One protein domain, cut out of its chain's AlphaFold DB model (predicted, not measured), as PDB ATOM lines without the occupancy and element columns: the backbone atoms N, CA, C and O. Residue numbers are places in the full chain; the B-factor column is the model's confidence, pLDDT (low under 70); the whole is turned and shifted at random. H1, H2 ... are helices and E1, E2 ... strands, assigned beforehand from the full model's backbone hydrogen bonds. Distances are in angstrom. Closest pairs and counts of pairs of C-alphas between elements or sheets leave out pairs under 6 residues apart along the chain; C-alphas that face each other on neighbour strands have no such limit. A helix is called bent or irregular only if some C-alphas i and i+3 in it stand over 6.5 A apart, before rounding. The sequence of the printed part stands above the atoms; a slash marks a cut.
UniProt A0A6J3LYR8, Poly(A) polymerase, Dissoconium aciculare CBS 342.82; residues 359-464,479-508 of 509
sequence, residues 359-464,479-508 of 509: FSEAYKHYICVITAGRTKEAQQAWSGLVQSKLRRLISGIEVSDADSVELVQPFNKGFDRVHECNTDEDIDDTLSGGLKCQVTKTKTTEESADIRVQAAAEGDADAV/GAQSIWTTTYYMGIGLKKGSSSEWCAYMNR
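This is residues 359 to 464 and 479 to 508 of the 509 residues of the protein "Poly(A) polymerase" of Dissoconium aciculare CBS 342.82 (UniProt A0A6J3LYR8). A long, strongly twisted ribbon of a sheet is built round the long strand E4, with E1 along one side and E2 and E3 one after the other along the other side; the bent helix H2 runs along the sheet in two arms. H3 packs on the sheet near E3, away from H2a, while H1 and H5 only graze the sheet and H4 is off it. The printed part has 136 residues, with five named helices and four named strands, which follow one another along the chain as H1, E1, H2, E2, E3, H3, H4, E4 and H5; the class is mixed, helices and strands, and in the branched sheet E1, E2 and E3 are each an antiparallel neighbour of E4. It is only just compact, close to loose, with a radius of gyration of the C-alphas of 16.7 A and spans of 52 by 38 by 26 A.

Start at E4, residues 481 to 494, which has three antiparallel neighbours in this branched sheet. E1, residues 365 to 373, lies on one side of it, with N 369 and O 488 at 2.9 A. On the other side look for E2, residues 405 to 410, with N 409 and O 491 at 2.8 A, and E3, residues 415 to 421, with N 417 and O 485 at 2.8 A. By its hydrogen bonds H2, residues 376 to 399, was assigned as one helix, but it is bent: C-alphas 388 and 391 are 7.1 A apart. Its arms H2a, residues 376 to 388, and H2b, residues 391 to 399, stand at a shallow tilt of 32 degrees, only just short of steep. H2a is on the sheet at a height of 8.4 A, over E1 and only just over E4, with 3 of its C-alphas there; its closest C-alphas to E1 are Gln 379 and Gly 373, 4.2 A. H2b is over E2 at a height of 9.0 A, its closest C-alphas Ile 394 and Val 408 at 6.3 A. H3, residues 424 to 431, is over E4 at a height of 8.6 A and runs along it at 9 degrees on the local plane; the closest C-alphas are Ile 427 and Ile 483, 7.4 A. H1, residues 359 to 362, and H5, residues 500 to 506, only graze the sheet. H4, residues 448 to 455, is not on the sheet. In H2a, H2b and H3 every O i to N i+4 pair is within hydrogen-bond range; H4 has 2 of 4, H5 has 1 of 3 but 4 of 4 O i to N i+3 pairs, and H1 is too short for an i+4 pair.

Find C-alpha 481 at (301.351, 244.136, 346.557); from there E4 runs 40.7 A to C-alpha 494 at (309.416, 219.844, 378.198). E1 covers 26.4 A, E3 18.7 A and E2 14.0 A. H2a covers 18.3 A from C-alpha 376 at (310.330, 247.099, 353.818), and H2b 12.2 A. H4 covers 12.0 A, H5 11.3 A, H3 10.4 A and H1 6.6 A, the last only just irregular.

The C-alphas of Gly 479 and Gly 497, 52.7 A, are the two farthest apart. Residues 465 to 478 are not printed, and C-alphas 464 and 479 are 30.8 A apart across the cut. H3 to H4 is a long link of 16 residues. The mean pLDDT of the printed part is 74.6; look for values under 70 at residues 402, 440 to 464, 479 and 497 to 508.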
ATOM      1  N   PHE A 359     315.786 222.887 364.285       88.50
ATOM      2  CA  PHE A 359     314.430 222.635 363.771       88.50
ATOM      3  C   PHE A 359     314.071 221.159 363.572       88.50
ATOM      4  O   PHE A 359     312.907 220.843 363.352       88.50
ATOM      5  N   SER A 360     315.055 220.257 363.606       84.25
ATOM      6  CA  SER A 360     314.844 218.851 363.240       84.25
ATOM      7  C   SER A 360     314.990 217.882 364.409       84.25
ATOM      8  O   SER A 360     314.273 216.890 364.468       84.25
ATOM      9  N   GLU A 361     315.922 218.137 365.331       85.25
ATOM     10  CA  GLU A 361     316.270 217.176 366.390       85.25
ATOM     11  C   GLU A 361     316.230 217.786 367.795       85.25
ATOM     12  O   GLU A 361     316.058 217.053 368.765       85.25
ATOM     13  N   ALA A 362     316.391 219.108 367.934       84.56
ATOM     14  CA  ALA A 362     316.530 219.725 369.252       84.56
ATOM     15  C   ALA A 362     315.202 219.818 370.023       84.56
ATOM     16  O   ALA A 362     315.202 219.624 371.240       84.56
ATOM     17  N   TYR A 363     314.087 220.092 369.334       89.88
ATOM     18  CA  TYR A 363     312.782 220.302 369.962       89.88
ATOM     19  C   TYR A 363     311.642 219.643 369.185       89.88
ATOM     20  O   TYR A 363     311.669 219.540 367.960       89.88
ATOM     21  N   LYS A 364     310.610 219.212 369.920       88.75
ATOM     22  CA  LYS A 364     309.356 218.693 369.345       88.75
ATOM     23  C   LYS A 364     308.308 219.785 369.127       88.75
ATOM     24  O   LYS A 364     307.418 219.617 368.304       88.75
ATOM     25  N   HIS A 365     308.409 220.878 369.878       90.31
ATOM     26  CA  HIS A 365     307.466 221.987 369.852       90.31
ATOM     27  C   HIS A 365     308.216 223.304 369.687       90.31
ATOM     28  O   HIS A 365     309.304 223.477 370.246       90.31
ATOM     29  N   TYR A 366     307.607 224.227 368.945       92.06
ATOM     30  CA  TYR A 366     308.149 225.550 368.676       92.06
ATOM     31  C   TYR A 366     307.047 226.597 368.811       92.06
ATOM     32  O   TYR A 366     305.912 226.356 368.402       92.06
ATOM     33  N   ILE A 367     307.399 227.761 369.344       92.19
ATOM     34  CA  ILE A 367     306.618 228.987 369.189       92.19
ATOM     35  C   ILE A 367     307.183 229.736 367.988       92.19
ATOM     36  O   ILE A 367     308.398 229.940 367.893       92.19
ATOM     37  N   CYS A 368     306.289 230.171 367.108       92.56
ATOM     38  CA  CYS A 368     306.599 231.022 365.969       92.56
ATOM     39  C   CYS A 368     306.022 232.412 366.235       92.56
ATOM     40  O   CYS A 368     304.817 232.548 366.422       92.56
ATOM     41  N   VAL A 369     306.868 233.439 366.232       92.88
ATOM     42  CA  VAL A 369     306.433 234.840 366.276       92.88
ATOM     43  C   VAL A 369     306.683 235.435 364.904       92.88
ATOM     44  O   VAL A 369     307.832 235.543 364.477       92.88
ATOM     45  N   ILE A 370     305.611 235.783 364.203       92.44
ATOM     46  CA  ILE A 370     305.673 236.340 362.854       92.44
ATOM     47  C   ILE A 370     305.334 237.821 362.937       92.44
ATOM     48  O   ILE A 370     304.384 238.227 363.600       92.44
ATOM     49  N   THR A 371     306.145 238.625 362.270       93.19
ATOM     50  CA  THR A 371     305.899 240.050 362.060       93.19
ATOM     51  C   THR A 371     305.731 240.286 360.576       93.19
ATOM     52  O   THR A 371     306.363 239.587 359.782       93.19
ATOM     53  N   ALA A 372     304.883 241.239 360.211       92.19
ATOM     54  CA  ALA A 372     304.603 241.559 358.825       92.19
ATOM     55  C   ALA A 372     304.447 243.071 358.640       92.19
ATOM     56  O   ALA A 372     303.908 243.758 359.511       92.19
ATOM     57  N   GLY A 373     304.893 243.573 357.492       89.69
ATOM     58  CA  GLY A 373     304.788 244.974 357.116       89.69
ATOM     59  C   GLY A 373     304.529 245.133 355.623       89.69
ATOM     60  O   GLY A 373     305.010 244.360 354.793       89.69
ATOM     61  N   ARG A 374     303.746 246.163 355.287       90.50
ATOM     62  CA  ARG A 374     303.362 246.500 353.905       90.50
ATOM     63  C   ARG A 374     304.451 247.246 353.133       90.50
ATOM     64  O   ARG A 374     304.323 247.425 351.930       90.50
ATOM     65  N   THR A 375     305.496 247.689 353.825       87.44
ATOM     66  CA  THR A 375     306.721 248.237 353.239       87.44
ATOM     67  C   THR A 375     307.923 247.626 353.949       87.44
ATOM     68  O   THR A 375     307.816 247.178 355.098       87.44
ATOM     69  N   LYS A 376     309.074 247.623 353.275       83.06
ATOM     70  CA  LYS A 376     310.330 247.099 353.818       83.06
ATOM     71  C   LYS A 376     310.746 247.850 355.085       83.06
ATOM     72  O   LYS A 376     311.059 247.222 356.090       83.06
ATOM     73  N   GLU A 377     310.672 249.177 355.068       78.69
ATOM     74  CA  GLU A 377     311.099 250.050 356.168       78.69
ATOM     75  C   GLU A 377     310.205 249.863 357.399       78.69
ATOM     76  O   GLU A 377     310.696 249.741 358.523       78.69
ATOM     77  N   ALA A 378     308.885 249.779 357.191       85.44
ATOM     78  CA  ALA A 378     307.939 249.533 358.272       85.44
ATOM     79  C   ALA A 378     308.155 248.146 358.890       85.44
ATOM     80  O   ALA A 378     308.147 248.014 360.113       85.44
ATOM     81  N   GLN A 379     308.396 247.124 358.060       89.25
ATOM     82  CA  GLN A 379     308.677 245.778 358.550       89.25
ATOM     83  C   GLN A 379     309.994 245.708 359.329       89.25
ATOM     84  O   GLN A 379     310.061 245.030 360.350       89.25
ATOM     85  N   GLN A 380     311.039 246.408 358.894       79.38
ATOM     86  CA  GLN A 380     312.307 246.467 359.627       79.38
ATOM     87  C   GLN A 380     312.130 247.092 361.011       79.38
ATOM     88  O   GLN A 380     312.509 246.487 362.012       79.38
ATOM     89  N   ALA A 381     311.478 248.255 361.086       79.38
ATOM     90  CA  ALA A 381     311.198 248.908 362.362       79.38
ATOM     91  C   ALA A 381     310.323 248.029 363.276       79.38
ATOM     92  O   ALA A 381     310.602 247.882 364.469       79.38
ATOM     93  N   TRP A 382     309.281 247.405 362.715       90.06
ATOM     94  CA  TRP A 382     308.358 246.554 363.462       90.06
ATOM     95  C   TRP A 382     309.016 245.265 363.966       90.06
ATOM     96  O   TRP A 382     308.916 244.930 365.148       90.06
ATOM     97  N   SER A 383     309.737 244.560 363.097       89.62
ATOM     98  CA  SER A 383     310.443 243.328 363.452       89.62
ATOM     99  C   SER A 383     311.545 243.570 364.482       89.62
ATOM    100  O   SER A 383     311.668 242.758 365.400       89.62
ATOM    101  N   GLY A 384     312.279 244.687 364.399       83.69
ATOM    102  CA  GLY A 384     313.274 245.089 365.396       83.69
ATOM    103  C   GLY A 384     312.645 245.373 366.763       83.69
ATOM    104  O   GLY A 384     313.114 244.869 367.790       83.69
ATOM    105  N   LEU A 385     311.512 246.089 366.793       86.81
ATOM    106  CA  LEU A 385     310.757 246.306 368.028       86.81
ATOM    107  C   LEU A 385     310.315 244.975 368.647       86.81
ATOM    108  O   LEU A 385     310.540 244.764 369.840       86.81
ATOM    109  N   VAL A 386     309.732 244.067 367.860       90.69
ATOM    110  CA  VAL A 386     309.293 242.749 368.348       90.69
ATOM    111  C   VAL A 386     310.476 241.921 368.847       90.69
ATOM    112  O   VAL A 386     310.396 241.363 369.944       90.69
ATOM    113  N   GLN A 387     311.600 241.908 368.123       89.12
ATOM    114  CA  GLN A 387     312.822 241.210 368.530       89.12
ATOM    115  C   GLN A 387     313.298 241.667 369.914       89.12
ATOM    116  O   GLN A 387     313.577 240.830 370.776       89.12
ATOM    117  N   SER A 388     313.288 242.983 370.171       83.25
ATOM    118  CA  SER A 388     313.661 243.561 371.472       83.25
ATOM    119  C   SER A 388     312.774 243.082 372.636       83.25
ATOM    120  O   SER A 388     313.170 243.156 373.805       83.25
ATOM    121  N   LYS A 389     311.557 242.593 372.347       88.94
ATOM    122  CA  LYS A 389     310.582 242.125 373.345       88.94
ATOM    123  C   LYS A 389     310.483 240.605 373.453       88.94
ATOM    124  O   LYS A 389     309.917 240.149 374.444       88.94
ATOM    125  N   LEU A 390     311.074 239.822 372.544       90.38
ATOM    126  CA  LEU A 390     311.036 238.349 372.601       90.38
ATOM    127  C   LEU A 390     311.504 237.806 373.956       90.38
ATOM    128  O   LEU A 390     310.911 236.882 374.506       90.38
ATOM    129  N   ARG A 391     312.513 238.440 374.558       89.06
ATOM    130  CA  ARG A 391     312.998 238.068 375.891       89.06
ATOM    131  C   ARG A 391     311.928 238.188 376.980       89.06
ATOM    132  O   ARG A 391     311.928 237.386 377.904       89.06
ATOM    133  N   ARG A 392     311.002 239.147 376.874       89.31
ATOM    134  CA  ARG A 392     309.887 239.283 377.826       89.31
ATOM    135  C   ARG A 392     308.916 238.114 377.719       89.31
ATOM    136  O   ARG A 392     308.460 237.637 378.748       89.31
ATOM    137  N   LEU A 393     308.646 237.640 376.501       90.88
ATOM    138  CA  LEU A 393     307.829 236.448 376.279       90.88
ATOM    139  C   LEU A 393     308.499 235.210 376.887       90.88
ATOM    140  O   LEU A 393     307.859 234.478 377.632       90.88
ATOM    141  N   ILE A 394     309.803 235.027 376.649       91.25
ATOM    142  CA  ILE A 394     310.582 233.924 377.233       91.25
ATOM    143  C   ILE A 394     310.511 233.968 378.761       91.25
ATOM    144  O   ILE A 394     310.126 232.980 379.376       91.25
ATOM    145  N   SER A 395     310.809 235.117 379.373       88.38
ATOM    146  CA  SER A 395     310.734 235.266 380.830       88.38
ATOM    147  C   SER A 395     309.317 235.078 381.376       88.38
ATOM    148  O   SER A 395     309.158 234.531 382.459       88.38
ATOM    149  N   GLY A 396     308.285 235.494 380.636       89.31
ATOM    150  CA  GLY A 396     306.893 235.243 381.006       89.31
ATOM    151  C   GLY A 396     306.571 233.749 381.066       89.31
ATOM    152  O   GLY A 396     305.952 233.304 382.025       89.31
ATOM    153  N   ILE A 397     307.055 232.966 380.097       88.44
ATOM    154  CA  ILE A 397     306.878 231.505 380.086       88.44
ATOM    155  C   ILE A 397     307.686 230.852 381.215       88.44
ATOM    156  O   ILE A 397     307.157 230.001 381.922       88.44
ATOM    157  N   GLU A 398     308.937 231.273 381.426       85.00
ATOM    158  CA  GLU A 398     309.812 230.749 382.489       85.00
ATOM    159  C   GLU A 398     309.238 230.934 383.903       85.00
ATOM    160  O   GLU A 398     309.538 230.136 384.787       85.00
ATOM    161  N   VAL A 399     308.452 231.993 384.119       81.75
ATOM    162  CA  VAL A 399     307.856 232.346 385.420       81.75
ATOM    163  C   VAL A 399     306.389 231.907 385.522       81.75
ATOM    164  O   VAL A 399     305.792 232.007 386.590       81.75
ATOM    165  N   SER A 400     305.794 231.424 384.431       79.69
ATOM    166  CA  SER A 400     304.411 230.945 384.434       79.69
ATOM    167  C   SER A 400     304.246 229.651 385.238       79.69
ATOM    168  O   SER A 400     305.190 228.876 385.388       79.69
ATOM    169  N   ASP A 401     303.011 229.356 385.648       70.88
ATOM    170  CA  ASP A 401     302.629 228.076 386.268       70.88
ATOM    171  C   ASP A 401     302.622 226.903 385.258       70.88
ATOM    172  O   ASP A 401     302.036 225.847 385.503       70.88
ATOM    173  N   ALA A 402     303.244 227.068 384.082       69.19
ATOM    174  CA  ALA A 402     303.414 226.011 383.096       69.19
ATOM    175  C   ALA A 402     304.481 225.009 383.567       69.19
ATOM    176  O   ALA A 402     305.570 224.903 383.004       69.19
ATOM    177  N   ASP A 403     304.136 224.217 384.584       72.44
ATOM    178  CA  ASP A 403     305.023 223.260 385.250       72.44
ATOM    179  C   ASP A 403     305.653 222.224 384.312       72.44
ATOM    180  O   ASP A 403     306.649 221.593 384.670       72.44
ATOM    181  N   SER A 404     305.101 222.036 383.115       82.19
ATOM    182  CA  SER A 404     305.603 221.108 382.104       82.19
ATOM    183  C   SER A 404     306.761 221.657 381.263       82.19
ATOM    184  O   SER A 404     307.479 220.858 380.658       82.19
ATOM    185  N   VAL A 405     306.994 222.974 381.231       86.31
ATOM    186  CA  VAL A 405     308.081 223.583 380.448       86.31
ATOM    187  C   VAL A 405     309.383 223.553 381.255       86.31
ATOM    188  O   VAL A 405     309.455 224.022 382.387       86.31
ATOM    189  N   GLU A 406     310.432 222.954 380.686       88.62
ATOM    190  CA  GLU A 406     311.783 222.946 381.262       88.62
ATOM    191  C   GLU A 406     312.574 224.182 380.826       88.62
ATOM    192  O   GLU A 406     313.259 224.794 381.641       88.62
ATOM    193  N   LEU A 407     312.517 224.524 379.535       91.75
ATOM    194  CA  LEU A 407     313.210 225.685 378.982       91.75
ATOM    195  C   LEU A 407     312.586 226.138 377.663       91.75
ATOM    196  O   LEU A 407     312.021 225.336 376.915       91.75
ATOM    197  N   VAL A 408     312.804 227.409 377.336       93.75
ATOM    198  CA  VAL A 408     312.461 228.010 376.045       93.75
ATOM    199  C   VAL A 408     313.744 228.535 375.400       93.75
ATOM    200  O   VAL A 408     314.317 229.524 375.853       93.75
ATOM    201  N   GLN A 409     314.234 227.864 374.354       94.56
ATOM    202  CA  GLN A 409     315.430 228.303 373.631       94.56
ATOM    203  C   GLN A 409     315.026 229.196 372.450       94.56
ATOM    204  O   GLN A 409     314.478 228.671 371.477       94.56
ATOM    205  N   PRO A 410     315.342 230.502 372.460       93.88
ATOM    206  CA  PRO A 410     315.225 231.312 371.257       93.88
ATOM    207  C   PRO A 410     316.243 230.854 370.215       93.88
ATOM    208  O   PRO A 410     317.411 230.617 370.532       93.88
ATOM    209  N   PHE A 411     315.812 230.756 368.962       93.44
ATOM    210  CA  PHE A 411     316.747 230.687 367.851       93.44
ATOM    211  C   PHE A 411     317.392 232.059 367.664       93.44
ATOM    212  O   PHE A 411     316.747 233.095 367.817       93.44
ATOM    213  N   ASN A 412     318.682 232.081 367.343       83.25
ATOM    214  CA  ASN A 412     319.459 233.316 367.351       83.25
ATOM    215  C   ASN A 412     319.315 234.173 366.084       83.25
ATOM    216  O   ASN A 412     320.013 235.177 365.959       83.25
ATOM    217  N   LYS A 413     318.434 233.790 365.150       84.88
ATOM    218  CA  LYS A 413     318.186 234.506 363.892       84.88
ATOM    219  C   LYS A 413     316.687 234.616 363.601       84.88
ATOM    220  O   LYS A 413     315.931 233.683 363.880       84.88
ATOM    221  N   GLY A 414     316.284 235.745 363.023       87.19
ATOM    222  CA  GLY A 414     314.995 235.895 362.346       87.19
ATOM    223  C   GLY A 414     315.076 235.387 360.905       87.19
ATOM    224  O   GLY A 414     316.161 235.311 360.328       87.19
ATOM    225  N   PHE A 415     313.932 235.020 360.335       90.31
ATOM    226  CA  PHE A 415     313.814 234.584 358.944       90.31
ATOM    227  C   PHE A 415     312.989 235.595 358.160       90.31
ATOM    228  O   PHE A 415     311.760 235.589 358.262       90.31
ATOM    229  N   ASP A 416     313.676 236.436 357.393       88.56
ATOM    230  CA  ASP A 416     313.054 237.431 356.523       88.56
ATOM    231  C   ASP A 416     312.552 236.792 355.226       88.56
ATOM    232  O   ASP A 416     313.219 235.939 354.630       88.56
ATOM    233  N   ARG A 417     311.357 237.192 354.790       90.19
ATOM    234  CA  ARG A 417     310.714 236.728 353.556       90.19
ATOM    235  C   ARG A 417     309.976 237.870 352.874       90.19
ATOM    236  O   ARG A 417     309.460 238.766 353.543       90.19
ATOM    237  N   VAL A 418     309.881 237.772 351.551       90.88
ATOM    238  CA  VAL A 418     309.078 238.656 350.701       90.88
ATOM    239  C   VAL A 418     307.980 237.834 350.041       90.88
ATOM    240  O   VAL A 418     308.220 236.714 349.577       90.88
ATOM    241  N   HIS A 419     306.782 238.401 350.011       91.06
ATOM    242  CA  HIS A 419     305.590 237.794 349.438       91.06
ATOM    243  C   HIS A 419     304.985 238.727 348.399       91.06
ATOM    244  O   HIS A 419     304.928 239.932 348.627       91.06
ATOM    245  N   GLU A 420     304.516 238.173 347.285       91.62
ATOM    246  CA  GLU A 420     303.784 238.905 346.246       91.62
ATOM    247  C   GLU A 420     302.310 238.499 346.297       91.62
ATOM    248  O   GLU A 420     301.937 237.395 345.899       91.62
ATOM    249  N   CYS A 421     301.477 239.385 346.840       89.75
ATOM    250  CA  CYS A 421     300.054 239.146 347.061       89.75
ATOM    251  C   CYS A 421     299.242 239.816 345.947       89.75
ATOM    252  O   CYS A 421     299.461 240.992 345.657       89.75
ATOM    253  N   ASN A 422     298.309 239.090 345.324       89.44
ATOM    254  CA  ASN A 422     297.514 239.611 344.202       89.44
ATOM    255  C   ASN A 422     296.088 240.006 344.611       89.44
ATOM    256  O   ASN A 422     295.415 240.718 343.868       89.44
ATOM    257  N   THR A 423     295.620 239.531 345.766       89.38
ATOM    258  CA  THR A 423     294.275 239.784 346.295       89.38
ATOM    259  C   THR A 423     294.335 240.273 347.743       89.38
ATOM    260  O   THR A 423     295.326 240.048 348.439       89.38
ATOM    261  N   ASP A 424     293.266 240.914 348.221       87.25
ATOM    262  CA  ASP A 424     293.160 241.306 349.634       87.25
ATOM    263  C   ASP A 424     293.173 240.079 350.568       87.25
ATOM    264  O   ASP A 424     293.777 240.125 351.636       87.25
ATOM    265  N   GLU A 425     292.608 238.946 350.131       89.25
ATOM    266  CA  GLU A 425     292.673 237.674 350.866       89.25
ATOM    267  C   GLU A 425     294.113 237.153 350.996       89.25
ATOM    268  O   GLU A 425     294.509 236.694 352.068       89.25
ATOM    269  N   ASP A 426     294.921 237.262 349.934       88.94
ATOM    270  CA  ASP A 426     296.345 236.899 349.961       88.94
ATOM    271  C   ASP A 426     297.133 237.777 350.942       88.94
ATOM    272  O   ASP A 426     298.021 237.294 351.655       88.94
ATOM    273  N   ILE A 427     296.811 239.077 350.975       86.69
ATOM    274  CA  ILE A 427     297.431 240.036 351.891       86.69
ATOM    275  C   ILE A 427     297.081 239.662 353.332       86.69
ATOM    276  O   ILE A 427     297.985 239.560 354.158       86.69
ATOM    277  N   ASP A 428     295.806 239.423 353.636       87.50
ATOM    278  CA  ASP A 428     295.353 239.090 354.988       87.50
ATOM    279  C   ASP A 428     295.904 237.736 355.474       87.50
ATOM    280  O   ASP A 428     296.349 237.630 356.624       87.50
ATOM    281  N   ASP A 429     295.969 236.723 354.598       88.62
ATOM    282  CA  ASP A 429     296.613 235.430 354.889       88.62
ATOM    283  C   ASP A 429     298.103 235.636 355.200       88.62
ATOM    284  O   ASP A 429     298.604 235.169 356.224       88.62
ATOM    285  N   THR A 430     298.816 236.409 354.375       88.12
ATOM    286  CA  THR A 430     300.252 236.681 354.551       88.12
ATOM    287  C   THR A 430     300.545 237.497 355.812       88.12
ATOM    288  O   THR A 430     301.478 237.178 356.553       88.12
ATOM    289  N   LEU A 431     299.742 238.526 356.105       85.75
ATOM    290  CA  LEU A 431     299.847 239.316 357.338       85.75
ATOM    291  C   LEU A 431     299.586 238.457 358.587       85.75
ATOM    292  O   LEU A 431     300.166 238.720 359.639       85.75
ATOM    293  N   SER A 432     298.785 237.399 358.447       83.38
ATOM    294  CA  SER A 432     298.533 236.392 359.486       83.38
ATOM    295  C   SER A 432     299.601 235.285 359.543       83.38
ATOM    296  O   SER A 432     299.512 234.380 360.374       83.38
ATOM    297  N   GLY A 433     300.635 235.354 358.696       80.00
ATOM    298  CA  GLY A 433     301.755 234.410 358.665       80.00
ATOM    299  C   GLY A 433     301.654 233.297 357.619       80.00
ATOM    300  O   GLY A 433     302.445 232.351 357.662       80.00
ATOM    301  N   GLY A 434     300.714 233.399 356.682       83.94
ATOM    302  CA  GLY A 434     300.616 232.533 355.511       83.94
ATOM    303  C   GLY A 434     301.866 232.604 354.628       83.94
ATOM    304  O   GLY A 434     302.523 233.636 354.514       83.94
ATOM    305  N   LEU A 435     302.215 231.476 354.000       85.94
ATOM    306  CA  LEU A 435     303.392 231.348 353.123       85.94
ATOM    307  C   LEU A 435     303.024 231.127 351.647       85.94
ATOM    308  O   LEU A 435     303.905 230.882 350.826       85.94
ATOM    309  N   LYS A 436     301.733 231.177 351.292       84.56
ATOM    310  CA  LYS A 436     301.255 230.857 349.933       84.56
ATOM    311  C   LYS A 436     301.831 231.795 348.874       84.56
ATOM    312  O   LYS A 436     302.183 231.346 347.789       84.56
ATOM    313  N   CYS A 437     301.956 233.072 349.219       83.31
ATOM    314  CA  CYS A 437     302.439 234.128 348.336       83.31
ATOM    315  C   CYS A 437     303.958 234.326 348.409       83.31
ATOM    316  O   CYS A 437     304.476 235.295 347.853       83.31
ATOM    317  N   GLN A 438     304.688 233.433 349.087       84.31
ATOM    318  CA  GLN A 438     306.129 233.566 349.255       84.31
ATOM    319  C   GLN A 438     306.847 233.464 347.906       84.31
ATOM    320  O   GLN A 438     306.751 232.463 347.191       84.31
ATOM    321  N   VAL A 439     307.668 234.468 347.601       84.50
ATOM    322  CA  VAL A 439     308.519 234.445 346.412       84.50
ATOM    323  C   VAL A 439     309.632 233.411 346.618       84.50
ATOM    324  O   VAL A 439     310.481 233.531 347.504       84.50
ATOM    325  N   THR A 440     309.637 232.359 345.794       63.75
ATOM    326  CA  THR A 440     310.514 231.181 345.953       63.75
ATOM    327  C   THR A 440     311.968 231.426 345.536       63.75
ATOM    328  O   THR A 440     312.826 230.580 345.785       63.75
ATOM    329  N   LYS A 441     312.291 232.586 344.940       44.19
ATOM    330  CA  LYS A 441     313.681 233.025 344.712       44.19
ATOM    331  C   LYS A 441     314.301 233.520 346.018       44.19
ATOM    332  O   LYS A 441     314.626 234.685 346.180       44.19
ATOM    333  N   THR A 442     314.503 232.607 346.950       36.94
ATOM    334  CA  THR A 442     315.452 232.791 348.039       36.94
ATOM    335  C   THR A 442     316.479 231.684 347.882       36.94
ATOM    336  O   THR A 442     316.217 230.528 348.207       36.94
ATOM    337  N   LYS A 443     317.669 232.025 347.355       28.94
ATOM    338  CA  LYS A 443     318.865 231.244 347.697       28.94
ATOM    339  C   LYS A 443     318.835 231.141 349.213       28.94
ATOM    340  O   LYS A 443     318.719 232.168 349.878       28.94
ATOM    341  N   THR A 444     318.823 229.917 349.723       28.25
ATOM    342  CA  THR A 444     318.805 229.609 351.147       28.25
ATOM    343  C   THR A 444     319.699 230.598 351.883       28.25
ATOM    344  O   THR A 444     320.916 230.615 351.714       28.25
ATOM    345  N   THR A 445     319.066 231.441 352.694       38.53
ATOM    346  CA  THR A 445     319.653 232.494 353.532       38.53
ATOM    347  C   THR A 445     320.714 231.968 354.506       38.53
ATOM    348  O   THR A 445     321.323 232.734 355.238       38.53
ATOM    349  N   GLU A 446     320.994 230.666 354.508       32.72
ATOM    350  CA  GLU A 446     321.985 229.997 355.342       32.72
ATOM    351  C   GLU A 446     323.446 230.375 355.046       32.72
ATOM    352  O   GLU A 446     324.286 230.185 355.927       32.72
ATOM    353  N   GLU A 447     323.769 230.880 353.848       29.92
ATOM    354  CA  GLU A 447     325.139 231.297 353.484       29.92
ATOM    355  C   GLU A 447     325.343 232.816 353.616       29.92
ATOM    356  O   GLU A 447     326.326 233.260 354.205       29.92
ATOM    357  N   SER A 448     324.381 233.627 353.167       30.33
ATOM    358  CA  SER A 448     324.425 235.096 353.265       30.33
ATOM    359  C   SER A 448     324.083 235.634 354.667       30.33
ATOM    360  O   SER A 448     324.563 236.701 355.049       30.33
ATOM    361  N   ALA A 449     323.331 234.893 355.494       34.38
ATOM    362  CA  ALA A 449     323.028 235.291 356.875       34.38
ATOM    363  C   ALA A 449     324.105 234.901 357.905       34.38
ATOM    364  O   ALA A 449     323.991 235.279 359.071       34.38
ATOM    365  N   ASP A 450     325.131 234.124 357.545       35.81
ATOM    366  CA  ASP A 450     326.300 233.924 358.424       35.81
ATOM    367  C   ASP A 450     327.211 235.167 358.428       35.81
ATOM    368  O   ASP A 450     327.844 235.456 359.442       35.81
ATOM    369  N   ILE A 451     327.169 235.950 357.344       35.47
ATOM    370  CA  ILE A 451     327.844 237.243 357.199       35.47
ATOM    371  C   ILE A 451     327.077 238.346 357.954       35.47
ATOM    372  O   ILE A 451     327.628 238.991 358.840       35.47
ATOM    373  N   ARG A 452     325.762 238.489 357.716       34.75
ATOM    374  CA  ARG A 452     324.916 239.537 358.339       34.75
ATOM    375  C   ARG A 452     324.793 239.439 359.873       34.75
ATOM    376  O   ARG A 452     324.562 240.436 360.547       34.75
ATOM    377  N   VAL A 453     324.975 238.246 360.451       37.72
ATOM    378  CA  VAL A 453     324.957 238.029 361.916       37.72
ATOM    379  C   VAL A 453     326.299 238.362 362.580       37.72
ATOM    380  O   VAL A 453     326.337 238.528 363.799       37.72
ATOM    381  N   GLN A 454     327.397 238.488 361.823       33.84
ATOM    382  CA  GLN A 454     328.617 239.088 362.377       33.84
ATOM    383  C   GLN A 454     328.382 240.565 362.719       33.84
ATOM    384  O   GLN A 454     328.732 240.946 363.830       33.84
ATOM    385  N   ALA A 455     327.675 241.307 361.858       35.09
ATOM    386  CA  ALA A 455     327.364 242.724 362.057       35.09
ATOM    387  C   ALA A 455     326.347 242.978 363.192       35.09
ATOM    388  O   ALA A 455     326.630 243.643 364.185       35.09
ATOM    389  N   ALA A 456     325.180 242.321 363.160       34.66
ATOM    390  CA  ALA A 456     324.098 242.586 364.127       34.66
ATOM    391  C   ALA A 456     324.379 242.160 365.590       34.66
ATOM    392  O   ALA A 456     323.580 242.434 366.485       34.66
ATOM    393  N   ALA A 457     325.468 241.437 365.858       36.00
ATOM    394  CA  ALA A 457     325.819 240.950 367.196       36.00
ATOM    395  C   ALA A 457     327.137 241.532 367.742       36.00
ATOM    396  O   ALA A 457     327.629 241.079 368.789       36.00
ATOM    397  N   GLU A 458     327.686 242.534 367.051       38.03
ATOM    398  CA  GLU A 458     328.814 243.357 367.497       38.03
ATOM    399  C   GLU A 458     328.384 244.763 367.963       38.03
ATOM    400  O   GLU A 458     329.064 245.332 368.820       38.03
ATOM    401  N   GLY A 459     327.188 245.223 367.573       31.53
ATOM    402  CA  GLY A 459     326.522 246.421 368.098       31.53
ATOM    403  C   GLY A 459     325.626 246.189 369.328       31.53
ATOM    404  O   GLY A 459     325.091 245.099 369.559       31.53
ATOM    405  N   ASP A 460     325.480 247.235 370.146       28.39
ATOM    406  CA  ASP A 460     324.579 247.303 371.304       28.39
ATOM    407  C   ASP A 460     323.106 247.081 370.891       28.39
ATOM    408  O   ASP A 460     322.724 247.286 369.741       28.39
ATOM    409  N   ALA A 461     322.263 246.636 371.827       26.61
ATOM    410  CA  ALA A 461     320.948 246.027 371.571       26.61
ATOM    411  C   ALA A 461     319.821 246.965 371.059       26.61
ATOM    412  O   ALA A 461     318.649 246.634 371.237       26.61
ATOM    413  N   ASP A 462     320.151 248.078 370.400       29.30
ATOM    414  CA  ASP A 462     319.196 249.061 369.853       29.30
ATOM    415  C   ASP A 462     319.367 249.365 368.349       29.30
ATOM    416  O   ASP A 462     318.712 250.265 367.828       29.30
ATOM    417  N   ALA A 463     320.183 248.609 367.610       29.22
ATOM    418  CA  ALA A 463     320.373 248.825 366.173       29.22
ATOM    419  C   ALA A 463     320.120 247.547 365.359       29.22
ATOM    420  O   ALA A 463     321.044 246.852 364.952       29.22
ATOM    421  N   VAL A 464     318.849 247.249 365.076       27.97
ATOM    422  CA  VAL A 464     318.474 246.352 363.968       27.97
ATOM    423  C   VAL A 464     317.652 247.163 362.977       27.97
ATOM    424  O   VAL A 464     316.428 247.102 362.937       27.97
ATOM    425  N   GLY A 479     299.535 245.331 339.650       60.53
ATOM    426  CA  GLY A 479     298.462 244.861 340.541       60.53
ATOM    427  C   GLY A 479     298.893 244.088 341.795       60.53
ATOM    428  O   GLY A 479     298.091 243.986 342.713       60.53
ATOM    429  N   ALA A 480     300.127 243.578 341.868       74.62
ATOM    430  CA  ALA A 480     300.601 242.810 343.023       74.62
ATOM    431  C   ALA A 480     301.163 243.721 344.129       74.62
ATOM    432  O   ALA A 480     301.966 244.615 343.850       74.62
ATOM    433  N   GLN A 481     300.776 243.480 345.384       86.56
ATOM    434  CA  GLN A 481     301.351 244.136 346.557       86.56
ATOM    435  C   GLN A 481     302.429 243.250 347.188       86.56
ATOM    436  O   GLN A 481     302.183 242.095 347.542       86.56
ATOM    437  N   SER A 482     303.618 243.815 347.395       91.88
ATOM    438  CA  SER A 482     304.673 243.153 348.156       91.88
ATOM    439  C   SER A 482     304.430 243.278 349.662       91.88
ATOM    440  O   SER A 482     304.125 244.362 350.164       91.88
ATOM    441  N   ILE A 483     304.592 242.174 350.387       91.44
ATOM    442  CA  ILE A 483     304.540 242.113 351.850       91.44
ATOM    443  C   ILE A 483     305.854 241.526 352.357       91.44
ATOM    444  O   ILE A 483     306.340 240.515 351.847       91.44
ATOM    445  N   TRP A 484     306.426 242.143 353.386       91.88
ATOM    446  CA  TRP A 484     307.647 241.679 354.036       91.88
ATOM    447  C   TRP A 484     307.289 241.056 355.374       91.88
ATOM    448  O   TRP A 484     306.502 241.623 356.130       91.88
ATOM    449  N   THR A 485     307.884 239.908 355.686       92.12
ATOM    450  CA  THR A 485     307.664 239.225 356.967       92.12
ATOM    451  C   THR A 485     308.975 238.776 357.583       92.12
ATOM    452  O   THR A 485     309.897 238.410 356.860       92.12
ATOM    453  N   THR A 486     309.028 238.736 358.910       92.38
ATOM    454  CA  THR A 486     310.153 238.195 359.679       92.38
ATOM    455  C   THR A 486     309.608 237.221 360.711       92.38
ATOM    456  O   THR A 486     308.756 237.590 361.525       92.38
ATOM    457  N   THR A 487     310.088 235.977 360.686       92.44
ATOM    458  CA  THR A 487     309.698 234.939 361.652       92.44
ATOM    459  C   THR A 487     310.806 234.675 362.660       92.44
ATOM    460  O   THR A 487     311.937 234.380 362.279       92.44
ATOM    461  N   TYR A 488     310.461 234.691 363.942       93.38
ATOM    462  CA  TYR A 488     311.315 234.266 365.043       93.38
ATOM    463  C   TYR A 488     310.816 232.942 365.613       93.38
ATOM    464  O   TYR A 488     309.609 232.737 365.757       93.38
ATOM    465  N   TYR A 489     311.743 232.055 365.968       93.75
ATOM    466  CA  TYR A 489     311.425 230.735 366.503       93.75
ATOM    467  C   TYR A 489     311.967 230.562 367.915       93.75
ATOM    468  O   TYR A 489     313.093 230.956 368.215       93.75
ATOM    469  N   MET A 490     311.182 229.914 368.769       94.75
ATOM    470  CA  MET A 490     311.583 229.504 370.112       94.75
ATOM    471  C   MET A 490     311.249 228.028 370.302       94.75
ATOM    472  O   MET A 490     310.092 227.637 370.197       94.75
ATOM    473  N   GLY A 491     312.257 227.200 370.552       94.12
ATOM    474  CA  GLY A 491     312.098 225.771 370.798       94.12
ATOM    475  C   GLY A 491     311.750 225.506 372.257       94.12
ATOM    476  O   GLY A 491     312.357 226.091 373.155       94.12
ATOM    477  N   ILE A 492     310.784 224.623 372.500       92.38
ATOM    478  CA  ILE A 492     310.299 224.315 373.849       92.38
ATOM    479  C   ILE A 492     310.798 222.946 374.278       92.38
ATOM    480  O   ILE A 492     310.452 221.917 373.689       92.38
ATOM    481  N   GLY A 493     311.611 222.942 375.333       89.31
ATOM    482  CA  GLY A 493     311.970 221.737 376.066       89.31
ATOM    483  C   GLY A 493     310.933 221.473 377.149       89.31
ATOM    484  O   GLY A 493     310.685 222.345 377.977       89.31
ATOM    485  N   LEU A 494     310.337 220.282 377.148       86.62
ATOM    486  CA  LEU A 494     309.416 219.844 378.198       86.62
ATOM    487  C   LEU A 494     310.147 218.992 379.231       86.62
ATOM    488  O   LEU A 494     311.044 218.219 378.879       86.62
ATOM    489  N   LYS A 495     309.715 219.079 380.491       83.25
ATOM    490  CA  LYS A 495     310.188 218.184 381.550       83.25
ATOM    491  C   LYS A 495     309.859 216.733 381.177       83.25
ATOM    492  O   LYS A 495     308.837 216.430 380.557       83.25
ATOM    493  N   LYS A 496     310.749 215.806 381.545       71.88
ATOM    494  CA  LYS A 496     310.570 214.374 381.254       71.88
ATOM    495  C   LYS A 496     309.253 213.868 381.859       71.88
ATOM    496  O   LYS A 496     309.090 213.909 383.072       71.88
ATOM    497  N   GLY A 497     308.365 213.342 381.012       65.00
ATOM    498  CA  GLY A 497     307.094 212.731 381.425       65.00
ATOM    499  C   GLY A 497     305.871 213.655 381.397       65.00
ATOM    500  O   GLY A 497     304.776 213.184 381.686       65.00
ATOM    501  N   SER A 498     306.017 214.931 381.029       64.81
ATOM    502  CA  SER A 498     304.892 215.871 380.929       64.81
ATOM    503  C   SER A 498     304.180 215.805 379.566       64.81
ATOM    504  O   SER A 498     304.826 215.637 378.530       64.81
ATOM    505  N   SER A 499     302.847 215.947 379.562       60.06
ATOM    506  CA  SER A 499     302.016 216.075 378.351       60.06
ATOM    507  C   SER A 499     302.036 217.512 377.797       60.06
ATOM    508  O   SER A 499     302.481 218.451 378.459       60.06
ATOM    509  N   SER A 500     301.555 217.711 376.565       58.69
ATOM    510  CA  SER A 500     301.540 219.005 375.855       58.69
ATOM    511  C   SER A 500     300.439 219.982 376.314       58.69
ATOM    512  O   SER A 500     300.036 220.856 375.548       58.69
ATOM    513  N   GLU A 501     299.928 219.855 377.543       55.06
ATOM    514  CA  GLU A 501     298.822 220.683 378.060       55.06
ATOM    515  C   GLU A 501     299.183 222.172 378.226       55.06
ATOM    516  O   GLU A 501     298.290 223.019 378.253       55.06
ATOM    517  N   TRP A 502     300.475 222.531 378.224       58.22
ATOM    518  CA  TRP A 502     300.933 223.930 378.247       58.22
ATOM    519  C   TRP A 502     300.453 224.752 377.036       58.22
ATOM    520  O   TRP A 502     300.272 225.965 377.157       58.22
ATOM    521  N   CYS A 503     300.189 224.118 375.883       51.84
ATOM    522  CA  CYS A 503     299.695 224.812 374.688       51.84
ATOM    523  C   CYS A 503     298.346 225.511 374.937       51.84
ATOM    524  O   CYS A 503     298.096 226.583 374.390       51.84
ATOM    525  N   ALA A 504     297.478 224.935 375.779       49.97
ATOM    526  CA  ALA A 504     296.166 225.509 376.084       49.97
ATOM    527  C   ALA A 504     296.258 226.793 376.927       49.97
ATOM    528  O   ALA A 504     295.339 227.613 376.900       49.97
ATOM    529  N   TYR A 505     297.362 226.979 377.656       52.72
ATOM    530  CA  TYR A 505     297.616 228.170 378.467       52.72
ATOM    531  C   TYR A 505     298.107 229.349 377.613       52.72
ATOM    532  O   TYR A 505     297.704 230.485 377.845       52.72
ATOM    533  N   MET A 506     298.904 229.076 376.573       49.62
ATOM    534  CA  MET A 506     299.427 230.101 375.659       49.62
ATOM    535  C   MET A 506     298.348 230.733 374.769       49.62
ATOM    536  O   MET A 506     298.473 231.896 374.432       49.62
ATOM    537  N   ASN A 507     297.261 230.021 374.447       43.69
ATOM    538  CA  ASN A 507     296.132 230.582 373.685       43.69
ATOM    539  C   ASN A 507     295.226 231.534 374.502       43.69
ATOM    540  O   ASN A 507     294.213 231.998 373.983       43.69
ATOM    541  N   ARG A 508     295.525 231.781 375.789       39.16
ATOM    542  CA  ARG A 508     294.759 232.698 376.660       39.16
ATOM    543  C   ARG A 508     295.394 234.086 376.817       39.16
ATOM    544  O   ARG A 508     294.781 234.935 377.461       39.16
TER     545      ARG A 508